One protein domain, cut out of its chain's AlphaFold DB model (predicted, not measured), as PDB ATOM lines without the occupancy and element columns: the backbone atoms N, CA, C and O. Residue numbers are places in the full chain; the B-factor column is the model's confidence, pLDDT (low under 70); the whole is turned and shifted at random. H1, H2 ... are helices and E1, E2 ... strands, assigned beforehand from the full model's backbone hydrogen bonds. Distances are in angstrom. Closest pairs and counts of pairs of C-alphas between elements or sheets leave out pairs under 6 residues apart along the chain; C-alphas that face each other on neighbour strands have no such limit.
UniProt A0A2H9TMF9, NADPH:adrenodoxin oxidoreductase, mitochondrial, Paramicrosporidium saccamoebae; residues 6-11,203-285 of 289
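What this domain is: This is residues 6 to 11 and 203 to 285 of the 289 residues of the protein "NADPH:adrenodoxin oxidoreductase, mitochondrial" of Paramicrosporidium saccamoebae (UniProt A0A2H9TMF9). The long helix H2 runs along one side of a flat body made largely of loops, which holds the short strand E1 and the one-turn helix H1, while H3 is set apart from the other helices. The printed part has 89 residues, with E1, H1, H2 and H3 in that order; the class is mostly helix, though only 36 residues are in named elements. It is compact, radius of gyration of the C-alphas 13.3 A, spanning 38 by 33 by 17 A.

Where its parts are: Val 6 has its C-alpha at (-12.910, -2.642, -20.301). Residues 203 to 230 hold no named element. E1 is residues 231 to 233, H1 236 to 239, H2 245 to 264, 29.3 A long, and H3 275 to 283, 12.2 A, ending at C-alpha 283 (-2.621, 2.139, -36.038).

How they stand to each other: H1 and H2 are close but not clearly touching; their closest C-alphas, of Trp 236 and Thr 248, are 7.3 A apart. The closest C-alphas of E1 and H2, of Val 233 and Leu 255, are 8.0 A apart. H3 is apart from E1, H1 and H2. E1 pairs with no named strand, but residues 6 to 7 pair parallel with its residues 232 to 233. In H2 and H3 every O i to N i+4 pair is within hydrogen-bond range; H1 is too short for one, and its one O i to N i+3 pair is not within range.

The domain as a whole: Residues 12 to 202 are cut out, with C-alphas 11 and 203 4.9 A apart. No link is long. Confidence is under 70 at residue 243 and residues 266 to 285.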
ATOM      1  N   VAL A   6     -12.315  -1.304 -20.391       91.69
ATOM      2  CA  VAL A   6     -12.910  -2.642 -20.301       91.69
ATOM      3  C   VAL A   6     -13.610  -2.996 -21.608       91.69
ATOM      4  O   VAL A   6     -14.523  -2.304 -22.053       91.69
ATOM      5  N   ILE A   7     -13.221  -4.119 -22.201       90.50
ATOM      6  CA  ILE A   7     -13.865  -4.699 -23.376       90.50
ATOM      7  C   ILE A   7     -15.023  -5.580 -22.912       90.50
ATOM      8  O   ILE A   7     -14.824  -6.672 -22.376       90.50
ATOM      9  N   ALA A   8     -16.238  -5.108 -23.172       92.88
ATOM     10  CA  ALA A   8     -17.491  -5.798 -22.868       92.88
ATOM     11  C   ALA A   8     -18.309  -6.109 -24.138       92.88
ATOM     12  O   ALA A   8     -19.531  -6.201 -24.098       92.88
ATOM     13  N   THR A   9     -17.643  -6.264 -25.287       90.12
ATOM     14  CA  THR A   9     -18.280  -6.428 -26.611       90.12
ATOM     15  C   THR A   9     -18.894  -7.811 -26.846       90.12
ATOM     16  O   THR A   9     -19.570  -8.030 -27.849       90.12
ATOM     17  N   GLY A  10     -18.663  -8.762 -25.936       91.00
ATOM     18  CA  GLY A  10     -19.093 -10.146 -26.103       91.00
ATOM     19  C   GLY A  10     -18.395 -10.837 -27.280       91.00
ATOM     20  O   GLY A  10     -17.228 -10.591 -27.577       91.00
ATOM     21  N   MET A  11     -19.106 -11.750 -27.940       90.38
ATOM     22  CA  MET A  11     -18.619 -12.460 -29.122       90.38
ATOM     23  C   MET A  11     -19.620 -12.290 -30.255       90.38
ATOM     24  O   MET A  11     -20.719 -12.834 -30.196       90.38
ATOM     25  N   ILE A 203     -17.178 -16.262 -31.799       91.69
ATOM     26  CA  ILE A 203     -15.838 -15.765 -31.506       91.69
ATOM     27  C   ILE A 203     -15.855 -14.241 -31.373       91.69
ATOM     28  O   ILE A 203     -16.785 -13.568 -31.826       91.69
ATOM     29  N   THR A 204     -14.828 -13.694 -30.727       90.00
ATOM     30  CA  THR A 204     -14.603 -12.246 -30.703       90.00
ATOM     31  C   THR A 204     -14.251 -11.743 -32.099       90.00
ATOM     32  O   THR A 204     -13.688 -12.482 -32.915       90.00
ATOM     33  N   ASP A 205     -14.596 -10.487 -32.382       85.56
ATOM     34  CA  ASP A 205     -14.220  -9.856 -33.643       85.56
ATOM     35  C   ASP A 205     -12.695  -9.695 -33.710       85.56
ATOM     36  O   ASP A 205     -12.093  -8.940 -32.948       85.56
ATOM     37  N   GLN A 206     -12.059 -10.424 -34.623       80.69
ATOM     38  CA  GLN A 206     -10.604 -10.410 -34.767       80.69
ATOM     39  C   GLN A 206     -10.089  -9.089 -35.355       80.69
ATOM     40  O   GLN A 206      -8.904  -8.791 -35.228       80.69
ATOM     41  N   ASN A 207     -10.971  -8.250 -35.913       77.50
ATOM     42  CA  ASN A 207     -10.609  -6.907 -36.368       77.50
ATOM     43  C   ASN A 207     -10.159  -5.993 -35.217       77.50
ATOM     44  O   ASN A 207      -9.530  -4.973 -35.472       77.50
ATOM     45  N   PHE A 208     -10.433  -6.354 -33.955       75.12
ATOM     46  CA  PHE A 208      -9.876  -5.651 -32.796       75.12
ATOM     47  C   PHE A 208      -8.360  -5.843 -32.632       75.12
ATOM     48  O   PHE A 208      -7.766  -5.160 -31.806       75.12
ATOM     49  N   GLY A 209      -7.719  -6.767 -33.359       80.88
ATOM     50  CA  GLY A 209      -6.262  -6.958 -33.304       80.88
ATOM     51  C   GLY A 209      -5.735  -7.481 -31.960       80.88
ATOM     52  O   GLY A 209      -4.539  -7.388 -31.679       80.88
ATOM     53  N   LEU A 210      -6.616  -8.023 -31.116       85.94
ATOM     54  CA  LEU A 210      -6.261  -8.539 -29.798       85.94
ATOM     55  C   LEU A 210      -5.867 -10.017 -29.864       85.94
ATOM     56  O   LEU A 210      -6.451 -10.783 -30.641       85.94
ATOM     57  N   PRO A 211      -4.915 -10.456 -29.021       87.19
ATOM     58  CA  PRO A 211      -4.550 -11.860 -28.947       87.19
ATOM     59  C   PRO A 211      -5.769 -12.683 -28.524       87.19
ATOM     60  O   PRO A 211      -6.523 -12.279 -27.639       87.19
ATOM     61  N   SER A 212      -5.961 -13.845 -29.147       90.50
ATOM     62  CA  SER A 212      -7.137 -14.692 -28.934       90.50
ATOM     63  C   SER A 212      -6.750 -16.112 -28.529       90.50
ATOM     64  O   SER A 212      -5.795 -16.696 -29.036       90.50
ATOM     65  N   LYS A 213      -7.528 -16.695 -27.618       91.38
ATOM     66  CA  LYS A 213      -7.495 -18.118 -27.258       91.38
ATOM     67  C   LYS A 213      -8.070 -18.955 -28.414       91.38
ATOM     68  O   LYS A 213      -8.883 -18.444 -29.184       91.38
ATOM     69  N   PRO A 214      -7.807 -20.275 -28.488       87.00
ATOM     70  CA  PRO A 214      -8.478 -21.162 -29.455       87.00
ATOM     71  C   PRO A 214     -10.018 -21.147 -29.347       87.00
ATOM     72  O   PRO A 214     -10.749 -21.338 -30.325       87.00
ATOM     73  N   SER A 215     -10.540 -20.855 -28.150       85.75
ATOM     74  CA  SER A 215     -11.970 -20.634 -27.904       85.75
ATOM     75  C   SER A 215     -12.521 -19.357 -28.549       85.75
ATOM     76  O   SER A 215     -13.736 -19.168 -28.547       85.75
ATOM     77  N   GLY A 216     -11.677 -18.525 -29.163       88.94
ATOM     78  CA  GLY A 216     -12.033 -17.252 -29.786       88.94
ATOM     79  C   GLY A 216     -12.258 -16.119 -28.789       88.94
ATOM     80  O   GLY A 216     -12.637 -15.033 -29.210       88.94
ATOM     81  N   ALA A 217     -12.082 -16.367 -27.489       92.38
ATOM     82  CA  ALA A 217     -12.074 -15.333 -26.456       92.38
ATOM     83  C   ALA A 217     -10.725 -14.605 -26.458       92.38
ATOM     84  O   ALA A 217      -9.718 -15.193 -26.851       92.38
ATOM     85  N   VAL A 218     -10.689 -13.371 -25.972       93.19
ATOM     86  CA  VAL A 218      -9.449 -12.606 -25.808       93.19
ATOM     87  C   VAL A 218      -8.503 -13.348 -24.856       93.19
ATOM     88  O   VAL A 218      -8.918 -13.938 -23.851       93.19
ATOM     89  N   LEU A 219      -7.215 -13.359 -25.189       93.50
ATOM     90  CA  LEU A 219      -6.155 -13.882 -24.339       93.50
ATOM     91  C   LEU A 219      -5.953 -12.929 -23.159       93.50
ATOM     92  O   LEU A 219      -5.626 -11.755 -23.330       93.50
ATOM     93  N   GLN A 220      -6.213 -13.444 -21.963       93.19
ATOM     94  CA  GLN A 220      -6.272 -12.661 -20.736       93.19
ATOM     95  C   GLN A 220      -5.952 -13.530 -19.523       93.19
ATOM     96  O   GLN A 220      -6.178 -14.749 -19.579       93.19
ATOM     97  N   ASP A 221      -5.519 -12.871 -18.448       93.25
ATOM     98  CA  ASP A 221      -5.375 -13.430 -17.103       93.25
ATOM     99  C   ASP A 221      -6.158 -12.602 -16.067       93.25
ATOM    100  O   ASP A 221      -5.971 -11.390 -15.941       93.25
ATOM    101  N   GLY A 222      -7.094 -13.231 -15.351       91.44
ATOM    102  CA  GLY A 222      -7.981 -12.539 -14.401       91.44
ATOM    103  C   GLY A 222      -8.792 -11.375 -15.000       91.44
ATOM    104  O   GLY A 222      -9.229 -10.492 -14.273       91.44
ATOM    105  N   GLY A 223      -8.967 -11.350 -16.321       92.44
ATOM    106  CA  GLY A 223      -9.600 -10.279 -17.085       92.44
ATOM    107  C   GLY A 223      -8.636  -9.212 -17.620       92.44
ATOM    108  O   GLY A 223      -9.079  -8.363 -18.385       92.44
ATOM    109  N   ARG A 224      -7.338  -9.269 -17.298       91.75
ATOM    110  CA  ARG A 224      -6.285  -8.387 -17.839       91.75
ATOM    111  C   ARG A 224      -5.835  -8.889 -19.203       91.75
ATOM    112  O   ARG A 224      -5.442 -10.050 -19.323       91.75
ATOM    113  N   VAL A 225      -5.884  -8.050 -20.232       91.12
ATOM    114  CA  VAL A 225      -5.528  -8.463 -21.596       91.12
ATOM    115  C   VAL A 225      -4.013  -8.647 -21.712       91.12
ATOM    116  O   VAL A 225      -3.225  -7.752 -21.404       91.12
ATOM    117  N   THR A 226      -3.587  -9.823 -22.172       87.88
ATOM    118  CA  THR A 226      -2.165 -10.175 -22.247       87.88
ATOM    119  C   THR A 226      -1.420  -9.247 -23.205       87.88
ATOM    120  O   THR A 226      -1.763  -9.162 -24.381       87.88
ATOM    121  N   GLY A 227      -0.378  -8.578 -22.707       82.81
ATOM    122  CA  GLY A 227       0.441  -7.643 -23.487       82.81
ATOM    123  C   GLY A 227      -0.095  -6.208 -23.548       82.81
ATOM    124  O   GLY A 227       0.555  -5.365 -24.160       82.81
ATOM    125  N   TYR A 228      -1.227  -5.912 -22.898       83.75
ATOM    126  CA  TYR A 228      -1.866  -4.591 -22.924       83.75
ATOM    127  C   TYR A 228      -2.196  -4.096 -21.503       83.75
ATOM    128  O   TYR A 228      -3.321  -4.275 -21.032       83.75
ATOM    129  N   PRO A 229      -1.237  -3.469 -20.797       82.00
ATOM    130  CA  PRO A 229      -1.490  -2.872 -19.485       82.00
ATOM    131  C   PRO A 229      -2.631  -1.843 -19.531       82.00
ATOM    132  O   PRO A 229      -2.709  -1.045 -20.463       82.00
ATOM    133  N   GLY A 230      -3.521  -1.870 -18.536       80.50
ATOM    134  CA  GLY A 230      -4.688  -0.978 -18.462       80.50
ATOM    135  C   GLY A 230      -5.867  -1.371 -19.364       80.50
ATOM    136  O   GLY A 230      -6.918  -0.728 -19.303       80.50
ATOM    137  N   LEU A 231      -5.726  -2.432 -20.170       87.94
ATOM    138  CA  LEU A 231      -6.806  -2.999 -20.970       87.94
ATOM    139  C   LEU A 231      -7.333  -4.285 -20.328       87.94
ATOM    140  O   LEU A 231      -6.593  -5.233 -20.059       87.94
ATOM    141  N   TYR A 232      -8.645  -4.332 -20.144       92.38
ATOM    142  CA  TYR A 232      -9.354  -5.425 -19.499       92.38
ATOM    143  C   TYR A 232     -10.453  -5.976 -20.406       92.38
ATOM    144  O   TYR A 232     -10.870  -5.335 -21.368       92.38
ATOM    145  N   VAL A 233     -10.953  -7.171 -20.100       93.75
ATOM    146  CA  VAL A 233     -12.017  -7.836 -20.857       93.75
ATOM    147  C   VAL A 233     -12.930  -8.647 -19.937       93.75
ATOM    148  O   VAL A 233     -12.463  -9.399 -19.076       93.75
ATOM    149  N   CYS A 234     -14.244  -8.541 -20.145       94.56
ATOM    150  CA  CYS A 234     -15.261  -9.265 -19.378       94.56
ATOM    151  C   CYS A 234     -16.270 -10.010 -20.262       94.56
ATOM    152  O   CYS A 234     -16.290  -9.903 -21.491       94.56
ATOM    153  N   GLY A 235     -17.108 -10.812 -19.609       92.81
ATOM    154  CA  GLY A 235     -18.184 -11.570 -20.231       92.81
ATOM    155  C   GLY A 235     -17.683 -12.552 -21.285       92.81
ATOM    156  O   GLY A 235     -16.577 -13.089 -21.185       92.81
ATOM    157  N   TRP A 236     -18.490 -12.801 -22.319       92.31
ATOM    158  CA  TRP A 236     -18.146 -13.776 -23.363       92.31
ATOM    159  C   TRP A 236     -16.858 -13.443 -24.116       92.31
ATOM    160  O   TRP A 236     -16.166 -14.362 -24.551       92.31
ATOM    161  N   ALA A 237     -16.488 -12.165 -24.217       92.00
ATOM    162  CA  ALA A 237     -15.202 -11.780 -24.793       92.00
ATOM    163  C   ALA A 237     -14.018 -12.332 -23.975       92.00
ATOM    164  O   ALA A 237     -12.968 -12.617 -24.540       92.00
ATOM    165  N   SER A 238     -14.198 -12.537 -22.666       91.88
ATOM    166  CA  SER A 238     -13.172 -13.006 -21.724       91.88
ATOM    167  C   SER A 238     -13.182 -14.522 -21.506       91.88
ATOM    168  O   SER A 238     -12.123 -15.162 -21.474       91.88
ATOM    169  N   VAL A 239     -14.377 -15.108 -21.350       87.81
ATOM    170  CA  VAL A 239     -14.560 -16.525 -20.970       87.81
ATOM    171  C   VAL A 239     -15.055 -17.419 -22.113       87.81
ATOM    172  O   VAL A 239     -15.066 -18.641 -21.981       87.81
ATOM    173  N   GLY A 240     -15.399 -16.831 -23.261       86.62
ATOM    174  CA  GLY A 240     -16.021 -17.512 -24.395       86.62
ATOM    175  C   GLY A 240     -17.551 -17.516 -24.321       86.62
ATOM    176  O   GLY A 240     -18.136 -17.257 -23.272       86.62
ATOM    177  N   ALA A 241     -18.205 -17.827 -25.444       82.00
ATOM    178  CA  ALA A 241     -19.665 -17.892 -25.583       82.00
ATOM    179  C   ALA A 241     -20.241 -19.171 -24.951       82.00
ATOM    180  O   ALA A 241     -20.872 -20.002 -25.609       82.00
ATOM    181  N   VAL A 242     -19.945 -19.364 -23.668       74.06
ATOM    182  CA  VAL A 242     -20.361 -20.502 -22.855       74.06
ATOM    183  C   VAL A 242     -20.791 -19.970 -21.490       74.06
ATOM    184  O   VAL A 242     -20.087 -19.163 -20.890       74.06
ATOM    185  N   GLY A 243     -21.930 -20.446 -20.994       67.00
ATOM    186  CA  GLY A 243     -22.461 -20.070 -19.684       67.00
ATOM    187  C   GLY A 243     -23.755 -19.264 -19.762       67.00
ATOM    188  O   GLY A 243     -24.187 -18.833 -20.829       67.00
ATOM    189  N   GLU A 244     -24.386 -19.107 -18.605       74.56
ATOM    190  CA  GLU A 244     -25.641 -18.377 -18.433       74.56
ATOM    191  C   GLU A 244     -25.373 -16.923 -18.003       74.56
ATOM    192  O   GLU A 244     -24.234 -16.512 -17.742       74.56
ATOM    193  N   LEU A 245     -26.432 -16.117 -17.903       80.31
ATOM    194  CA  LEU A 245     -26.326 -14.719 -17.479       80.31
ATOM    195  C   LEU A 245     -25.660 -14.590 -16.096       80.31
ATOM    196  O   LEU A 245     -24.818 -13.717 -15.895       80.31
ATOM    197  N   ALA A 246     -25.955 -15.513 -15.176       83.75
ATOM    198  CA  ALA A 246     -25.388 -15.521 -13.828       83.75
ATOM    199  C   ALA A 246     -23.851 -15.624 -13.823       83.75
ATOM    200  O   ALA A 246     -23.184 -14.855 -13.129       83.75
ATOM    201  N   SER A 247     -23.266 -16.510 -14.641       85.25
ATOM    202  CA  SER A 247     -21.804 -16.631 -14.738       85.25
ATOM    203  C   SER A 247     -21.155 -15.388 -15.348       85.25
ATOM    204  O   SER A 247     -20.050 -15.015 -14.962       85.25
ATOM    205  N   THR A 248     -21.858 -14.714 -16.262       88.38
ATOM    206  CA  THR A 248     -21.393 -13.461 -16.875       88.38
ATOM    207  C   THR A 248     -21.354 -12.327 -15.848       88.38
ATOM    208  O   THR A 248     -20.364 -11.603 -15.772       88.38
ATOM    209  N   ILE A 249     -22.387 -12.221 -15.005       89.06
ATOM    210  CA  ILE A 249     -22.445 -11.241 -13.909       89.06
ATOM    211  C   ILE A 249     -21.305 -11.477 -12.914       89.06
ATOM    212  O   ILE A 249     -20.609 -10.532 -12.541       89.06
ATOM    213  N   GLN A 250     -21.079 -12.727 -12.504       90.75
ATOM    214  CA  GLN A 250     -19.999 -13.037 -11.566       90.75
ATOM    215  C   GLN A 250     -18.619 -12.725 -12.159       90.75
ATOM    216  O   GLN A 250     -17.768 -12.169 -11.471       90.75
ATOM    217  N   ASN A 251     -18.403 -13.027 -13.441       92.81
ATOM    218  CA  ASN A 251     -17.163 -12.674 -14.127       92.81
ATOM    219  C   ASN A 251     -16.915 -11.157 -14.138       92.81
ATOM    220  O   ASN A 251     -15.791 -10.732 -13.882       92.81
ATOM    221  N   ALA A 252     -17.948 -10.351 -14.396       92.81
ATOM    222  CA  ALA A 252     -17.829  -8.895 -14.389       92.81
ATOM    223  C   ALA A 252     -17.485  -8.342 -12.995       92.81
ATOM    224  O   ALA A 252     -16.651  -7.447 -12.894       92.81
ATOM    225  N   ARG A 253     -18.070  -8.903 -11.927       93.50
ATOM    226  CA  ARG A 253     -17.743  -8.524 -10.539       93.50
ATOM    227  C   ARG A 253     -16.291  -8.828 -10.192       93.50
ATOM    228  O   ARG A 253     -15.572  -7.931  -9.779       93.50
ATOM    229  N   ASN A 254     -15.845 -10.054 -10.465       94.12
ATOM    230  CA  ASN A 254     -14.462 -10.451 -10.202       94.12
ATOM    231  C   ASN A 254     -13.460  -9.569 -10.966       94.12
ATOM    232  O   ASN A 254     -12.385  -9.272 -10.453       94.12
ATOM    233  N   LEU A 255     -13.804  -9.153 -12.192       94.81
ATOM    234  CA  LEU A 255     -12.975  -8.211 -12.940       94.81
ATOM    235  C   LEU A 255     -12.928  -6.840 -12.255       94.81
ATOM    236  O   LEU A 255     -11.850  -6.265 -12.161       94.81
ATOM    237  N   ALA A 256     -14.069  -6.313 -11.803       94.12
ATOM    238  CA  ALA A 256     -14.120  -5.017 -11.131       94.12
ATOM    239  C   ALA A 256     -13.229  -4.998  -9.879       94.12
ATOM    240  O   ALA A 256     -12.418  -4.086  -9.730       94.12
ATOM    241  N   ASP A 257     -13.298  -6.045  -9.053       93.44
ATOM    242  CA  ASP A 257     -12.432  -6.198  -7.876       93.44
ATOM    243  C   ASP A 257     -10.945  -6.256  -8.276       93.44
ATOM    244  O   ASP A 257     -10.088  -5.631  -7.649       93.44
ATOM    245  N   GLY A 258     -10.633  -6.959  -9.371       91.06
ATOM    246  CA  GLY A 258      -9.281  -7.031  -9.925       91.06
ATOM    247  C   GLY A 258      -8.744  -5.679 -10.402       91.06
ATOM    248  O   GLY A 258      -7.588  -5.362 -10.134       91.06
ATOM    249  N   ILE A 259      -9.579  -4.870 -11.060       90.44
ATOM    250  CA  ILE A 259      -9.217  -3.517 -11.505       90.44
ATOM    251  C   ILE A 259      -8.922  -2.627 -10.294       90.44
ATOM    252  O   ILE A 259      -7.896  -1.953 -10.275       90.44
ATOM    253  N   ILE A 260      -9.779  -2.648  -9.267       90.88
ATOM    254  CA  ILE A 260      -9.575  -1.867  -8.035       90.88
ATOM    255  C   ILE A 260      -8.233  -2.236  -7.390       90.88
ATOM    256  O   ILE A 260      -7.433  -1.354  -7.080       90.88
ATOM    257  N   SER A 261      -7.942  -3.535  -7.283       89.56
ATOM    258  CA  SER A 261      -6.679  -4.031  -6.731       89.56
ATOM    259  C   SER A 261      -5.444  -3.564  -7.520       89.56
ATOM    260  O   SER A 261      -4.413  -3.230  -6.927       89.56
ATOM    261  N   ASP A 262      -5.535  -3.479  -8.852       86.69
ATOM    262  CA  ASP A 262      -4.445  -2.978  -9.702       86.69
ATOM    263  C   ASP A 262      -4.155  -1.486  -9.455       86.69
ATOM    264  O   ASP A 262      -2.993  -1.064  -9.441       86.69
ATOM    265  N   PHE A 263      -5.203  -0.685  -9.224       84.06
ATOM    266  CA  PHE A 263      -5.071   0.736  -8.892       84.06
ATOM    267  C   PHE A 263      -4.467   0.950  -7.501       84.06
ATOM    268  O   PHE A 263      -3.546   1.755  -7.347       84.06
ATOM    269  N   GLU A 264      -4.940   0.215  -6.495       86.69
ATOM    270  CA  GLU A 264      -4.449   0.321  -5.115       86.69
ATOM    271  C   GLU A 264      -2.981  -0.101  -4.987       86.69
ATOM    272  O   GLU A 264      -2.190   0.553  -4.305       86.69
ATOM    273  N   SER A 265      -2.590  -1.166  -5.690       81.94
ATOM    274  CA  SER A 265      -1.221  -1.692  -5.660       81.94
ATOM    275  C   SER A 265      -0.224  -0.895  -6.511       81.94
ATOM    276  O   SER A 265       0.968  -1.205  -6.493       81.94
ATOM    277  N   ARG A 266      -0.677   0.128  -7.260       68.94
ATOM    278  CA  ARG A 266       0.123   0.882  -8.250       68.94
ATOM    279  C   ARG A 266       0.863  -0.019  -9.253       68.94
ATOM    280  O   ARG A 266       1.873   0.391  -9.826       68.94
ATOM    281  N   THR A 267       0.377  -1.242  -9.479       61.31
ATOM    282  CA  THR A 267       0.943  -2.167 -10.479       61.31
ATOM    283  C   THR A 267       0.715  -1.659 -11.898       61.31
ATOM    284  O   THR A 267       1.509  -1.942 -12.797       61.31
ATOM    285  N   LEU A 268      -0.314  -0.832 -12.096       59.12
ATOM    286  CA  LEU A 268      -0.444   0.019 -13.269       59.12
ATOM    287  C   LEU A 268       0.612   1.130 -13.208       59.12
ATOM    288  O   LEU A 268       0.371   2.229 -12.710       59.12
ATOM    289  N   SER A 269       1.798   0.862 -13.753       52.00
ATOM    290  CA  SER A 269       2.695   1.945 -14.140       52.00
ATOM    291  C   SER A 269       2.026   2.697 -15.295       52.00
ATOM    292  O   SER A 269       2.139   2.303 -16.453       52.00
ATOM    293  N   LEU A 270       1.324   3.791 -14.987       52.31
ATOM    294  CA  LEU A 270       0.732   4.733 -15.953       52.31
ATOM    295  C   LEU A 270       1.795   5.464 -16.808       52.31
ATOM    296  O   LEU A 270       1.520   6.490 -17.422       52.31
ATOM    297  N   THR A 271       3.027   4.948 -16.873       44.97
ATOM    298  CA  THR A 271       4.136   5.498 -17.668       44.97
ATOM    299  C   THR A 271       3.859   5.468 -19.172       44.97
ATOM    300  O   THR A 271       4.500   6.200 -19.921       44.97
ATOM    301  N   LYS A 272       2.847   4.714 -19.617       46.69
ATOM    302  CA  LYS A 272       2.214   4.881 -20.928       46.69
ATOM    303  C   LYS A 272       0.863   5.560 -20.757       46.69
ATOM    304  O   LYS A 272      -0.145   4.912 -20.489       46.69
ATOM    305  N   ASN A 273       0.858   6.880 -20.926       44.12
ATOM    306  CA  ASN A 273      -0.372   7.658 -21.013       44.12
ATOM    307  C   ASN A 273      -1.330   7.015 -22.044       44.12
ATOM    308  O   ASN A 273      -0.882   6.639 -23.133       44.12
ATOM    309  N   PRO A 274      -2.651   6.978 -21.793       47.47
ATOM    310  CA  PRO A 274      -3.650   6.431 -22.721       47.47
ATOM    311  C   PRO A 274      -3.746   7.149 -24.084       47.47
ATOM    312  O   PRO A 274      -4.583   6.790 -24.914       47.47
ATOM    313  N   GLY A 275      -2.872   8.123 -24.368       46.88
ATOM    314  CA  GLY A 275      -2.591   8.595 -25.727       46.88
ATOM    315  C   GLY A 275      -2.115   7.479 -26.672       46.88
ATOM    316  O   GLY A 275      -2.310   7.580 -27.881       46.88
ATOM    317  N   GLU A 276      -1.591   6.367 -26.140       54.62
ATOM    318  CA  GLU A 276      -1.280   5.184 -26.948       54.62
ATOM    319  C   GLU A 276      -2.517   4.372 -27.366       54.62
ATOM    320  O   GLU A 276      -2.433   3.687 -28.375       54.62
ATOM    321  N   LEU A 277      -3.670   4.448 -26.685       57.09
ATOM    322  CA  LEU A 277      -4.858   3.654 -27.057       57.09
ATOM    323  C   LEU A 277      -5.567   4.211 -28.296       57.09
ATOM    324  O   LEU A 277      -5.916   3.451 -29.192       57.09
ATOM    325  N   ALA A 278      -5.709   5.535 -28.400       55.97
ATOM    326  CA  ALA A 278      -6.207   6.171 -29.623       55.97
ATOM    327  C   ALA A 278      -5.221   5.975 -30.787       55.97
ATOM    328  O   ALA A 278      -5.631   5.675 -31.910       55.97
ATOM    329  N   SER A 279      -3.912   6.064 -30.513       57.06
ATOM    330  CA  SER A 279      -2.874   5.731 -31.493       57.06
ATOM    331  C   SER A 279      -2.892   4.248 -31.869       57.06
ATOM    332  O   SER A 279      -2.627   3.930 -33.020       57.06
ATOM    333  N   TYR A 280      -3.206   3.343 -30.944       61.78
ATOM    334  CA  TYR A 280      -3.333   1.905 -31.175       61.78
ATOM    335  C   TYR A 280      -4.568   1.600 -32.016       61.78
ATOM    336  O   TYR A 280      -4.456   0.891 -33.012       61.78
ATOM    337  N   PHE A 281      -5.722   2.177 -31.678       66.06
ATOM    338  CA  PHE A 281      -6.929   2.041 -32.480       66.06
ATOM    339  C   PHE A 281      -6.717   2.603 -33.886       66.06
ATOM    340  O   PHE A 281      -7.030   1.933 -34.863       66.06
ATOM    341  N   SER A 282      -6.071   3.763 -34.004       63.19
ATOM    342  CA  SER A 282      -5.721   4.352 -35.301       63.19
ATOM    343  C   SER A 282      -4.725   3.487 -36.084       63.19
ATOM    344  O   SER A 282      -4.944   3.219 -37.263       63.19
ATOM    345  N   LYS A 283      -3.663   2.990 -35.432       61.41
ATOM    346  CA  LYS A 283      -2.621   2.139 -36.038       61.41
ATOM    347  C   LYS A 283      -3.150   0.777 -36.487       61.41
ATOM    348  O   LYS A 283      -2.645   0.231 -37.458       61.41
ATOM    349  N   ASN A 284      -4.148   0.237 -35.793       51.44
ATOM    350  CA  ASN A 284      -4.759  -1.056 -36.111       51.44
ATOM    351  C   ASN A 284      -6.100  -0.912 -36.852       51.44
ATOM    352  O   ASN A 284      -6.826  -1.890 -36.986       51.44
ATOM    353  N   HIS A 285      -6.439   0.291 -37.332       55.62
ATOM    354  CA  HIS A 285      -7.688   0.584 -38.051       55.62
ATOM    355  C   HIS A 285      -8.973   0.202 -37.293       55.62
ATOM    356  O   HIS A 285     -10.021  -0.058 -37.889       55.62
TER     357      HIS A 285